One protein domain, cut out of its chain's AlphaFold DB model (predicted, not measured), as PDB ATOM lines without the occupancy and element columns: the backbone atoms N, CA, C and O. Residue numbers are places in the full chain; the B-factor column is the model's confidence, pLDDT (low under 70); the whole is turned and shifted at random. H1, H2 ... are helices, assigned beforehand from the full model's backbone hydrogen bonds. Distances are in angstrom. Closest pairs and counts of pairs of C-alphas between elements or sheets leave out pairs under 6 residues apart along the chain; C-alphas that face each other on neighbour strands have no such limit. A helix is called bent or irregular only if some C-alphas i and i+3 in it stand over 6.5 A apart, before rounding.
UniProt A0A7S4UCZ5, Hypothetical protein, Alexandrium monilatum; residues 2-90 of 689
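What this domain is: This is residues 2 to 90 of the 689 residues of the protein "Hypothetical protein" of Alexandrium monilatum (UniProt A0A7S4UCZ5). Helices H1 and H3 lie side by side, running the same way, while H2 runs back the opposite way from the end of H1, to which it is joined by a wide loop, residues 17 to 46. Residues 61 to 66 stick out. The 89 printed residues, with H1, H2 and H3 in that order, are all helix in class, with no named strand; they are compact, with a radius of gyration of the C-alphas of 13.4 A, and span 34 by 31 by 20 A.

How they stand to each other: H1, residues 2 to 16, and H2, residues 47 to 64, form a helical hairpin at a shallow tilt of 33 degrees, only just short of steep. H1 touches H2 with residues 12 to 16 alone; the closest C-alphas, of Met 16 and Trp 48, are 5.5 A apart. H3, residues 69 to 89, touches H1 at a shallow tilt of 5 degrees; the closest C-alphas, of Ala 2 and Leu 71, are 5.7 A apart. H2 and H3 are apart. Every O i to N i+4 pair is within hydrogen-bond range in H1, 13 of 14 in H2 and 15 of 17 in H3.

Where its parts are: H1 begins at C-alpha 2 (199.266, 185.777, 240.170) and is 20.9 A long; H2 is 25.5 A. H3, 29.4 A, ends at C-alpha 89 (196.787, 179.296, 268.859); it has a kink of 46 degrees near residue 83 and is irregular, with C-alphas 85 and 88 8.4 A apart.

The domain as a whole: The C-alphas of Gln 23 and Asp 66, the two farthest apart, are 35.7 A apart. The printed part has no cut; the link H1 to H2 is long, H2 to H3 tight. Residues 2 to 3 and 19 to 45 have pLDDT under 70.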
ATOM      1  N   ALA A   2     198.950 185.299 238.815       66.00
ATOM      2  CA  ALA A   2     199.266 185.777 240.170       66.00
ATOM      3  C   ALA A   2     198.007 186.178 240.966       66.00
ATOM      4  O   ALA A   2     197.898 185.856 242.143       66.00
ATOM      5  N   GLU A   3     197.017 186.783 240.305       66.81
ATOM      6  CA  GLU A   3     195.736 187.173 240.915       66.81
ATOM      7  C   GLU A   3     194.922 185.985 241.439       66.81
ATOM      8  O   GLU A   3     194.400 186.034 242.553       66.81
ATOM      9  N   VAL A   4     194.838 184.896 240.666       71.12
ATOM     10  CA  VAL A   4     194.128 183.675 241.076       71.12
ATOM     11  C   VAL A   4     194.842 183.014 242.255       71.12
ATOM     12  O   VAL A   4     194.194 182.655 243.233       71.12
ATOM     13  N   SER A   5     196.173 182.907 242.208       73.50
ATOM     14  CA  SER A   5     196.966 182.337 243.306       73.50
ATOM     15  C   SER A   5     196.889 183.184 244.580       73.50
ATOM     16  O   SER A   5     196.741 182.637 245.671       73.50
ATOM     17  N   GLY A   6     196.934 184.513 244.452       70.94
ATOM     18  CA  GLY A   6     196.776 185.432 245.577       70.94
ATOM     19  C   GLY A   6     195.377 185.358 246.190       70.94
ATOM     20  O   GLY A   6     195.243 185.311 247.409       70.94
ATOM     21  N   SER A   7     194.336 185.271 245.356       76.44
ATOM     22  CA  SER A   7     192.950 185.115 245.819       76.44
ATOM     23  C   SER A   7     192.719 183.768 246.505       76.44
ATOM     24  O   SER A   7     192.047 183.719 247.529       76.44
ATOM     25  N   ALA A   8     193.324 182.689 245.996       76.88
ATOM     26  CA  ALA A   8     193.265 181.369 246.616       76.88
ATOM     27  C   ALA A   8     193.953 181.344 247.990       76.88
ATOM     28  O   ALA A   8     193.407 180.762 248.924       76.88
ATOM     29  N   LEU A   9     195.108 182.008 248.146       76.50
ATOM     30  CA  LEU A   9     195.755 182.122 249.455       76.50
ATOM     31  C   LEU A   9     194.919 182.958 250.432       76.50
ATOM     32  O   LEU A   9     194.775 182.554 251.583       76.50
ATOM     33  N   ARG A  10     194.359 184.093 249.991       82.00
ATOM     34  CA  ARG A  10     193.455 184.898 250.831       82.00
ATOM     35  C   ARG A  10     192.261 184.072 251.284       82.00
ATOM     36  O   ARG A  10     192.009 184.011 252.475       82.00
ATOM     37  N   ALA A  11     191.611 183.360 250.362       80.62
ATOM     38  CA  ALA A  11     190.503 182.470 250.685       80.62
ATOM     39  C   ALA A  11     190.917 181.374 251.679       80.62
ATOM     40  O   ALA A  11     190.203 181.138 252.648       80.62
ATOM     41  N   LEU A  12     192.079 180.738 251.490       79.81
ATOM     42  CA  LEU A  12     192.600 179.744 252.431       79.81
ATOM     43  C   LEU A  12     192.806 180.344 253.825       79.81
ATOM     44  O   LEU A  12     192.374 179.758 254.811       79.81
ATOM     45  N   VAL A  13     193.450 181.507 253.919       77.69
ATOM     46  CA  VAL A  13     193.702 182.155 255.209       77.69
ATOM     47  C   VAL A  13     192.413 182.653 255.846       77.69
ATOM     48  O   VAL A  13     192.240 182.476 257.046       77.69
ATOM     49  N   ASP A  14     191.486 183.211 255.079       81.38
ATOM     50  CA  ASP A  14     190.175 183.607 255.589       81.38
ATOM     51  C   ASP A  14     189.415 182.394 256.134       81.38
ATOM     52  O   ASP A  14     188.838 182.480 257.214       81.38
ATOM     53  N   LEU A  15     189.506 181.234 255.473       75.06
ATOM     54  CA  LEU A  15     188.968 179.972 255.985       75.06
ATOM     55  C   LEU A  15     189.686 179.501 257.261       75.06
ATOM     56  O   LEU A  15     189.026 179.044 258.193       75.06
ATOM     57  N   MET A  16     191.012 179.649 257.344       74.88
ATOM     58  CA  MET A  16     191.773 179.359 258.570       74.88
ATOM     59  C   MET A  16     191.409 180.312 259.719       74.88
ATOM     60  O   MET A  16     191.501 179.918 260.878       74.88
ATOM     61  N   ARG A  17     190.983 181.548 259.423       74.25
ATOM     62  CA  ARG A  17     190.628 182.568 260.422       74.25
ATOM     63  C   ARG A  17     189.247 182.381 261.045       74.25
ATOM     64  O   ARG A  17     188.933 183.080 262.007       74.25
ATOM     65  N   ILE A  18     188.406 181.500 260.506       71.38
ATOM     66  CA  ILE A  18     187.083 181.235 261.075       71.38
ATOM     67  C   ILE A  18     187.272 180.350 262.324       71.38
ATOM     68  O   ILE A  18     187.723 179.210 262.192       71.38
ATOM     69  N   PRO A  19     186.881 180.808 263.535       52.88
ATOM     70  CA  PRO A  19     187.068 180.061 264.788       52.88
ATOM     71  C   PRO A  19     186.346 178.699 264.839       52.88
ATOM     72  O   PRO A  19     186.596 177.895 265.730       52.88
ATOM     73  N   ALA A  20     185.455 178.423 263.879       44.62
ATOM     74  CA  ALA A  20     184.737 177.158 263.714       44.62
ATOM     75  C   ALA A  20     185.535 176.062 262.963       44.62
ATOM     76  O   ALA A  20     184.967 175.024 262.626       44.62
ATOM     77  N   SER A  21     186.841 176.239 262.724       46.06
ATOM     78  CA  SER A  21     187.723 175.259 262.052       46.06
ATOM     79  C   SER A  21     187.951 173.940 262.823       46.06
ATOM     80  O   SER A  21     188.670 173.059 262.346       46.06
ATOM     81  N   GLY A  22     187.293 173.774 263.978       42.94
ATOM     82  CA  GLY A  22     187.102 172.495 264.669       42.94
ATOM     83  C   GLY A  22     185.997 171.603 264.078       42.94
ATOM     84  O   GLY A  22     185.844 170.469 264.526       42.94
ATOM     85  N   GLN A  23     185.223 172.069 263.087       44.06
ATOM     86  CA  GLN A  23     184.321 171.196 262.330       44.06
ATOM     87  C   GLN A  23     185.113 170.322 261.349       44.06
ATOM     88  O   GLN A  23     185.943 170.813 260.587       44.06
ATOM     89  N   LEU A  24     184.843 169.015 261.385       44.44
ATOM     90  CA  LEU A  24     185.370 168.034 260.440       44.44
ATOM     91  C   LEU A  24     184.792 168.332 259.045       44.44
ATOM     92  O   LEU A  24     183.604 168.135 258.810       44.44
ATOM     93  N   PHE A  25     185.623 168.802 258.124       47.34
ATOM     94  CA  PHE A  25     185.337 168.891 256.698       47.34
ATOM     95  C   PHE A  25     185.924 167.668 256.004       47.34
ATOM     96  O   PHE A  25     187.138 167.568 255.878       47.34
ATOM     97  N   GLU A  26     185.104 166.730 255.536       46.00
ATOM     98  CA  GLU A  26     185.609 165.643 254.694       46.00
ATOM     99  C   GLU A  26     186.122 166.211 253.365       46.00
ATOM    100  O   GLU A  26     185.364 166.697 252.527       46.00
ATOM    101  N   VAL A  27     187.441 166.173 253.172       48.00
ATOM    102  CA  VAL A  27     188.053 166.474 251.878       48.00
ATOM    103  C   VAL A  27     187.853 165.247 250.983       48.00
ATOM    104  O   VAL A  27     188.682 164.336 250.966       48.00
ATOM    105  N   GLU A  28     186.733 165.190 250.259       41.69
ATOM    106  CA  GLU A  28     186.437 164.095 249.326       41.69
ATOM    107  C   GLU A  28     187.457 164.040 248.172       41.69
ATOM    108  O   GLU A  28     187.480 164.903 247.293       41.69
ATOM    109  N   GLY A  29     188.279 162.981 248.171       43.31
ATOM    110  CA  GLY A  29     188.798 162.221 247.017       43.31
ATOM    111  C   GLY A  29     189.689 162.908 245.969       43.31
ATOM    112  O   GLY A  29     190.686 162.332 245.541       43.31
ATOM    113  N   THR A  30     189.379 164.126 245.539       44.03
ATOM    114  CA  THR A  30     190.028 164.794 244.396       44.03
ATOM    115  C   THR A  30     191.349 165.475 244.755       44.03
ATOM    116  O   THR A  30     192.257 165.518 243.928       44.03
ATOM    117  N   LEU A  31     191.499 165.950 245.996       41.03
ATOM    118  CA  LEU A  31     192.739 166.563 246.497       41.03
ATOM    119  C   LEU A  31     193.805 165.520 246.884       41.03
ATOM    120  O   LEU A  31     194.987 165.746 246.644       41.03
ATOM    121  N   VAL A  32     193.388 164.362 247.411       43.31
ATOM    122  CA  VAL A  32     194.273 163.239 247.796       43.31
ATOM    123  C   VAL A  32     194.830 162.500 246.570       43.31
ATOM    124  O   VAL A  32     195.933 161.963 246.612       43.31
ATOM    125  N   ALA A  33     194.100 162.503 245.450       43.25
ATOM    126  CA  ALA A  33     194.505 161.825 244.219       43.25
ATOM    127  C   ALA A  33     195.628 162.541 243.441       43.25
ATOM    128  O   ALA A  33     196.195 161.952 242.519       43.25
ATOM    129  N   ASN A  34     195.960 163.794 243.781       45.75
ATOM    130  CA  ASN A  34     197.003 164.549 243.095       45.75
ATOM    131  C   ASN A  34     198.298 164.592 243.932       45.75
ATOM    132  O   ASN A  34     198.386 165.391 244.864       45.75
ATOM    133  N   PRO A  35     199.339 163.809 243.582       49.59
ATOM    134  CA  PRO A  35     200.598 163.772 244.333       49.59
ATOM    135  C   PRO A  35     201.375 165.099 244.296       49.59
ATOM    136  O   PRO A  35     202.355 165.251 245.024       49.59
ATOM    137  N   ALA A  36     200.965 166.057 243.456       43.84
ATOM    138  CA  ALA A  36     201.547 167.394 243.398       43.84
ATOM    139  C   ALA A  36     200.942 168.377 244.419       43.84
ATOM    140  O   ALA A  36     201.485 169.470 244.591       43.84
ATOM    141  N   LEU A  37     199.826 168.029 245.072       42.97
ATOM    142  CA  LEU A  37     199.198 168.873 246.089       42.97
ATOM    143  C   LEU A  37     199.681 168.448 247.486       42.97
ATOM    144  O   LEU A  37     199.723 167.255 247.781       42.97
ATOM    145  N   PRO A  38     200.065 169.398 248.358       48.72
ATOM    146  CA  PRO A  38     200.616 169.110 249.679       48.72
ATOM    147  C   PRO A  38     199.487 168.764 250.661       48.72
ATOM    148  O   PRO A  38     199.174 169.530 251.571       48.72
ATOM    149  N   VAL A  39     198.830 167.629 250.435       53.22
ATOM    150  CA  VAL A  39     197.813 167.074 251.333       53.22
ATOM    151  C   VAL A  39     198.483 165.998 252.193       53.22
ATOM    152  O   VAL A  39     199.207 165.164 251.642       53.22
ATOM    153  N   PRO A  40     198.277 165.981 253.522       53.34
ATOM    154  CA  PRO A  40     198.801 164.926 254.382       53.34
ATOM    155  C   PRO A  40     198.405 163.541 253.880       53.34
ATOM    156  O   PRO A  40     197.263 163.317 253.469       53.34
ATOM    157  N   ARG A  41     199.350 162.597 253.925       54.72
ATOM    158  CA  ARG A  41     199.182 161.241 253.364       54.72
ATOM    159  C   ARG A  41     198.025 160.461 253.993       54.72
ATOM    160  O   ARG A  41     197.512 159.538 253.373       54.72
ATOM    161  N   SER A  42     197.618 160.832 255.204       54.81
ATOM    162  CA  SER A  42     196.489 160.245 255.930       54.81
ATOM    163  C   SER A  42     195.126 160.837 255.555       54.81
ATOM    164  O   SER A  42     194.114 160.394 256.093       54.81
ATOM    165  N   GLY A  43     195.081 161.857 254.688       56.69
ATOM    166  CA  GLY A  43     193.933 162.755 254.594       56.69
ATOM    167  C   GLY A  43     193.805 163.622 255.854       56.69
ATOM    168  O   GLY A  43     194.355 163.313 256.914       56.69
ATOM    169  N   THR A  44     193.104 164.748 255.744       60.56
ATOM    170  CA  THR A  44     192.738 165.567 256.909       60.56
ATOM    171  C   THR A  44     191.322 166.052 256.726       60.56
ATOM    172  O   THR A  44     190.962 166.508 255.642       60.56
ATOM    173  N   SER A  45     190.568 166.021 257.813       60.22
ATOM    174  CA  SER A  45     189.254 166.635 257.909       60.22
ATOM    175  C   SER A  45     189.294 168.052 258.495       60.22
ATOM    176  O   SER A  45     188.260 168.638 258.780       60.22
ATOM    177  N   SER A  46     190.478 168.625 258.727       72.38
ATOM    178  CA  SER A  46     190.619 169.946 259.338       72.38
ATOM    179  C   SER A  46     191.177 170.936 258.328       72.38
ATOM    180  O   SER A  46     192.319 170.814 257.884       72.38
ATOM    181  N   ILE A  47     190.395 171.972 258.012       76.44
ATOM    182  CA  ILE A  47     190.857 173.103 257.191       76.44
ATOM    183  C   ILE A  47     192.111 173.741 257.806       76.44
ATOM    184  O   ILE A  47     192.997 174.179 257.078       76.44
ATOM    185  N   TRP A  48     192.220 173.743 259.138       79.56
ATOM    186  CA  TRP A  48     193.391 174.249 259.849       79.56
ATOM    187  C   TRP A  48     194.654 173.441 259.521       79.56
ATOM    188  O   TRP A  48     195.648 174.009 259.073       79.56
ATOM    189  N   LEU A  49     194.609 172.111 259.673       78.50
ATOM    190  CA  LEU A  49     195.749 171.231 259.369       78.50
ATOM    191  C   LEU A  49     196.097 171.228 257.875       78.50
ATOM    192  O   LEU A  49     197.276 171.289 257.509       78.50
ATOM    193  N   LEU A  50     195.079 171.213 257.007       81.31
ATOM    194  CA  LEU A  50     195.268 171.344 255.564       81.31
ATOM    195  C   LEU A  50     195.952 172.671 255.218       81.31
ATOM    196  O   LEU A  50     196.903 172.683 254.440       81.31
ATOM    197  N   GLY A  51     195.513 173.774 255.826       84.94
ATOM    198  CA  GLY A  51     196.097 175.096 255.628       84.94
ATOM    199  C   GLY A  51     197.586 175.130 255.954       84.94
ATOM    200  O   GLY A  51     198.381 175.561 255.122       84.94
ATOM    201  N   TRP A  52     197.994 174.584 257.102       87.38
ATOM    202  CA  TRP A  52     199.412 174.497 257.471       87.38
ATOM    203  C   TRP A  52     200.234 173.600 256.545       87.38
ATOM    204  O   TRP A  52     201.364 173.950 256.206       87.38
ATOM    205  N   SER A  53     199.653 172.499 256.067       84.25
ATOM    206  CA  SER A  53     200.294 171.614 255.086       84.25
ATOM    207  C   SER A  53     200.522 172.328 253.750       84.25
ATOM    208  O   SER A  53     201.601 172.235 253.161       84.25
ATOM    209  N   VAL A  54     199.539 173.118 253.303       84.94
ATOM    210  CA  VAL A  54     199.651 173.965 252.108       84.94
ATOM    211  C   VAL A  54     200.707 175.048 252.301       84.94
ATOM    212  O   VAL A  54     201.555 175.222 251.427       84.94
ATOM    213  N   LEU A  55     200.708 175.734 253.445       89.31
ATOM    214  CA  LEU A  55     201.717 176.739 253.785       89.31
ATOM    215  C   LEU A  55     203.134 176.138 253.808       89.31
ATOM    216  O   LEU A  55     204.058 176.723 253.245       89.31
ATOM    217  N   TRP A  56     203.311 174.937 254.359       91.12
ATOM    218  CA  TRP A  56     204.589 174.225 254.293       91.12
ATOM    219  C   TRP A  56     204.965 173.826 252.857       91.12
ATOM    220  O   TRP A  56     206.103 174.016 252.424       91.12
ATOM    221  N   GLY A  57     203.999 173.357 252.065       85.94
ATOM    222  CA  GLY A  57     204.186 173.110 250.636       85.94
ATOM    223  C   GLY A  57     204.635 174.358 249.865       85.94
ATOM    224  O   GLY A  57     205.481 174.254 248.973       85.94
ATOM    225  N   LEU A  58     204.146 175.546 250.246       85.38
ATOM    226  CA  LEU A  58     204.568 176.818 249.656       85.38
ATOM    227  C   LEU A  58     206.041 177.133 249.926       85.38
ATOM    228  O   LEU A  58     206.684 177.693 249.041       85.38
ATOM    229  N   VAL A  59     206.608 176.739 251.072       88.06
ATOM    230  CA  VAL A  59     208.059 176.865 251.330       88.06
ATOM    231  C   VAL A  59     208.841 176.132 250.243       88.06
ATOM    232  O   VAL A  59     209.691 176.727 249.579       88.06
ATOM    233  N   ARG A  60     208.508 174.859 249.996       84.75
ATOM    234  CA  ARG A  60     209.167 174.043 248.962       84.75
ATOM    235  C   ARG A  60     208.940 174.611 247.559       84.75
ATOM    236  O   ARG A  60     209.867 174.646 246.754       84.75
ATOM    237  N   PHE A  61     207.730 175.094 247.281       83.56
ATOM    238  CA  PHE A  61     207.397 175.724 246.005       83.56
ATOM    239  C   PHE A  61     208.233 176.986 245.743       83.56
ATOM    240  O   PHE A  61     208.813 177.118 244.669       83.56
ATOM    241  N   CYS A  62     208.339 177.880 246.731       83.12
ATOM    242  CA  CYS A  62     209.074 179.146 246.621       83.12
ATOM    243  C   CYS A  62     210.604 178.958 246.652       83.12
ATOM    244  O   CYS A  62     211.359 179.866 246.293       83.12
ATOM    245  N   LEU A  63     211.086 177.791 247.088       81.94
ATOM    246  CA  LEU A  63     212.482 177.407 246.896       81.94
ATOM    247  C   LEU A  63     212.753 177.041 245.440       81.94
ATOM    248  O   LEU A  63     213.763 177.464 244.906       81.94
ATOM    249  N   GLY A  64     211.864 176.292 244.788       76.94
ATOM    250  CA  GLY A  64     212.096 175.811 243.424       76.94
ATOM    251  C   GLY A  64     211.690 176.771 242.302       76.94
ATOM    252  O   GLY A  64     211.846 176.405 241.138       76.94
ATOM    253  N   ARG A  65     211.093 177.931 242.608       75.19
ATOM    254  CA  ARG A  65     210.519 178.837 241.599       75.19
ATOM    255  C   ARG A  65     210.633 180.308 241.977       75.19
ATOM    256  O   ARG A  65     210.477 180.670 243.143       75.19
ATOM    257  N   ASP A  66     210.778 181.146 240.953       72.88
ATOM    258  CA  ASP A  66     210.649 182.594 241.079       72.88
ATOM    259  C   ASP A  66     209.190 182.986 241.344       72.88
ATOM    260  O   ASP A  66     208.250 182.513 240.694       72.88
ATOM    261  N   MET A  67     209.001 183.863 242.327       74.88
ATOM    262  CA  MET A  67     207.689 184.316 242.776       74.88
ATOM    263  C   MET A  67     207.433 185.748 242.281       74.88
ATOM    264  O   MET A  67     208.275 186.619 242.490       74.88
ATOM    265  N   PRO A  68     206.286 186.038 241.640       79.81
ATOM    266  CA  PRO A  68     205.953 187.403 241.237       79.81
ATOM    267  C   PRO A  68     205.817 188.342 242.443       79.81
ATOM    268  O   PRO A  68     205.209 187.966 243.447       79.81
ATOM    269  N   GLU A  69     206.295 189.581 242.322       79.06
ATOM    270  CA  GLU A  69     206.252 190.587 243.400       79.06
ATOM    271  C   GLU A  69     204.841 190.805 243.971       79.06
ATOM    272  O   GLU A  69     204.644 190.737 245.181       79.06
ATOM    273  N   SER A  70     203.830 190.955 243.109       77.25
ATOM    274  CA  SER A  70     202.428 191.139 243.523       77.25
ATOM    275  C   SER A  70     201.870 189.961 244.332       77.25
ATOM    276  O   SER A  70     201.002 190.125 245.201       77.25
ATOM    277  N   LEU A  71     202.380 188.752 244.073       80.94
ATOM    278  CA  LEU A  71     202.030 187.562 244.834       80.94
ATOM    279  C   LEU A  71     202.722 187.572 246.201       80.94
ATOM    280  O   LEU A  71     202.080 187.246 247.196       80.94
ATOM    281  N   MET A  72     203.983 188.009 246.274       83.75
ATOM    282  CA  MET A  72     204.710 188.151 247.539       83.75
ATOM    283  C   MET A  72     204.086 189.192 248.472       83.75
ATOM    284  O   MET A  72     203.954 188.924 249.664       83.75
ATOM    285  N   GLU A  73     203.654 190.346 247.952       82.69
ATOM    286  CA  GLU A  73     202.938 191.358 248.748       82.69
ATOM    287  C   GLU A  73     201.640 190.788 249.324       82.69
ATOM    288  O   GLU A  73     201.347 190.936 250.513       82.69
ATOM    289  N   THR A  74     200.887 190.066 248.487       83.31
ATOM    290  CA  THR A  74     199.668 189.383 248.922       83.31
ATOM    291  C   THR A  74     199.981 188.348 249.997       83.31
ATOM    292  O   THR A  74     199.268 188.284 250.997       83.31
ATOM    293  N   PHE A  75     201.052 187.570 249.839       85.50
ATOM    294  CA  PHE A  75     201.474 186.581 250.828       85.50
ATOM    295  C   PHE A  75     201.834 187.264 252.147       85.50
ATOM    296  O   PHE A  75     201.322 186.871 253.190       85.50
ATOM    297  N   ALA A  76     202.633 188.330 252.110       85.56
ATOM    298  CA  ALA A  76     203.037 189.056 253.305       85.56
ATOM    299  C   ALA A  76     201.854 189.677 254.056       85.56
ATOM    300  O   ALA A  76     201.713 189.465 255.260       85.56
ATOM    301  N   SER A  77     200.950 190.361 253.356       86.31
ATOM    302  CA  SER A  77     199.749 190.926 253.982       86.31
ATOM    303  C   SER A  77     198.861 189.840 254.601       86.31
ATOM    304  O   SER A  77     198.422 189.960 255.746       86.31
ATOM    305  N   THR A  78     198.655 188.739 253.876       86.19
ATOM    306  CA  THR A  78     197.758 187.658 254.301       86.19
ATOM    307  C   THR A  78     198.336 186.879 255.493       86.19
ATOM    308  O   THR A  78     197.627 186.610 256.462       86.19
ATOM    309  N   LEU A  79     199.636 186.563 255.476       88.38
ATOM    310  CA  LEU A  79     200.307 185.864 256.578       88.38
ATOM    311  C   LEU A  79     200.458 186.747 257.821       88.38
ATOM    312  O   LEU A  79     200.306 186.247 258.936       88.38
ATOM    313  N   SER A  80     200.691 188.056 257.652       86.94
ATOM    314  CA  SER A  80     200.672 189.007 258.771       86.94
ATOM    315  C   SER A  80     199.286 189.037 259.428       86.94
ATOM    316  O   SER A  80     199.181 188.900 260.649       86.94
ATOM    317  N   ALA A  81     198.205 189.089 258.637       85.81
ATOM    318  CA  ALA A  81     196.838 189.030 259.158       85.81
ATOM    319  C   ALA A  81     196.544 187.716 259.909       85.81
ATOM    320  O   ALA A  81     195.975 187.755 261.006       85.81
ATOM    321  N   LEU A  82     196.957 186.565 259.359       86.69
ATOM    322  CA  LEU A  82     196.816 185.256 260.011       86.69
ATOM    323  C   LEU A  82     197.542 185.232 261.359       86.69
ATOM    324  O   LEU A  82     196.941 184.899 262.383       86.69
ATOM    325  N   ARG A  83     198.812 185.644 261.377       86.75
ATOM    326  CA  ARG A  83     199.605 185.695 262.605       86.75
ATOM    327  C   ARG A  83     198.991 186.627 263.637       86.75
ATOM    328  O   ARG A  83     198.800 186.221 264.776       86.75
ATOM    329  N   ASN A  84     198.671 187.860 263.267       83.69
ATOM    330  CA  ASN A  84     198.197 188.850 264.233       83.69
ATOM    331  C   ASN A  84     196.857 188.444 264.859       83.69
ATOM    332  O   ASN A  84     196.618 188.741 266.026       83.69
ATOM    333  N   SER A  85     196.015 187.716 264.119       81.31
ATOM    334  CA  SER A  85     194.731 187.231 264.633       81.31
ATOM    335  C   SER A  85     194.839 185.955 265.478       81.31
ATOM    336  O   SER A  85     194.126 185.844 266.472       81.31
ATOM    337  N   HIS A  86     195.735 185.017 265.142       83.88
ATOM    338  CA  HIS A  86     195.736 183.669 265.736       83.88
ATOM    339  C   HIS A  86     197.072 183.240 266.362       83.88
ATOM    340  O   HIS A  86     197.202 182.081 266.743       83.88
ATOM    341  N   ARG A  87     198.060 184.135 266.531       82.88
ATOM    342  CA  ARG A  87     199.407 183.786 267.049       82.88
ATOM    343  C   ARG A  87     199.414 182.945 268.326       82.88
ATOM    344  O   ARG A  87     200.319 182.156 268.517       82.88
ATOM    345  N   HIS A  88     198.433 183.135 269.203       81.00
ATOM    346  CA  HIS A  88     198.330 182.441 270.488       81.00
ATOM    347  C   HIS A  88     197.796 181.005 270.357       81.00
ATOM    348  O   HIS A  88     197.848 180.251 271.321       81.00
ATOM    349  N   LEU A  89     197.277 180.637 269.183       83.19
ATOM    350  CA  LEU A  89     196.787 179.296 268.859       83.19
ATOM    351  C   LEU A  89     197.804 178.480 268.058       83.19
ATOM    352  O   LEU A  89     197.552 177.313 267.761       83.19
ATOM    353  N   PHE A  90     198.914 179.092 267.641       87.00
ATOM    354  CA  PHE A  90     199.898 178.410 266.819       87.00
ATOM    355  C   PHE A  90     200.721 177.444 267.655       87.00
ATOM    356  O   PHE A  90     201.212 177.780 268.733       87.00
TER     357      PHE A  90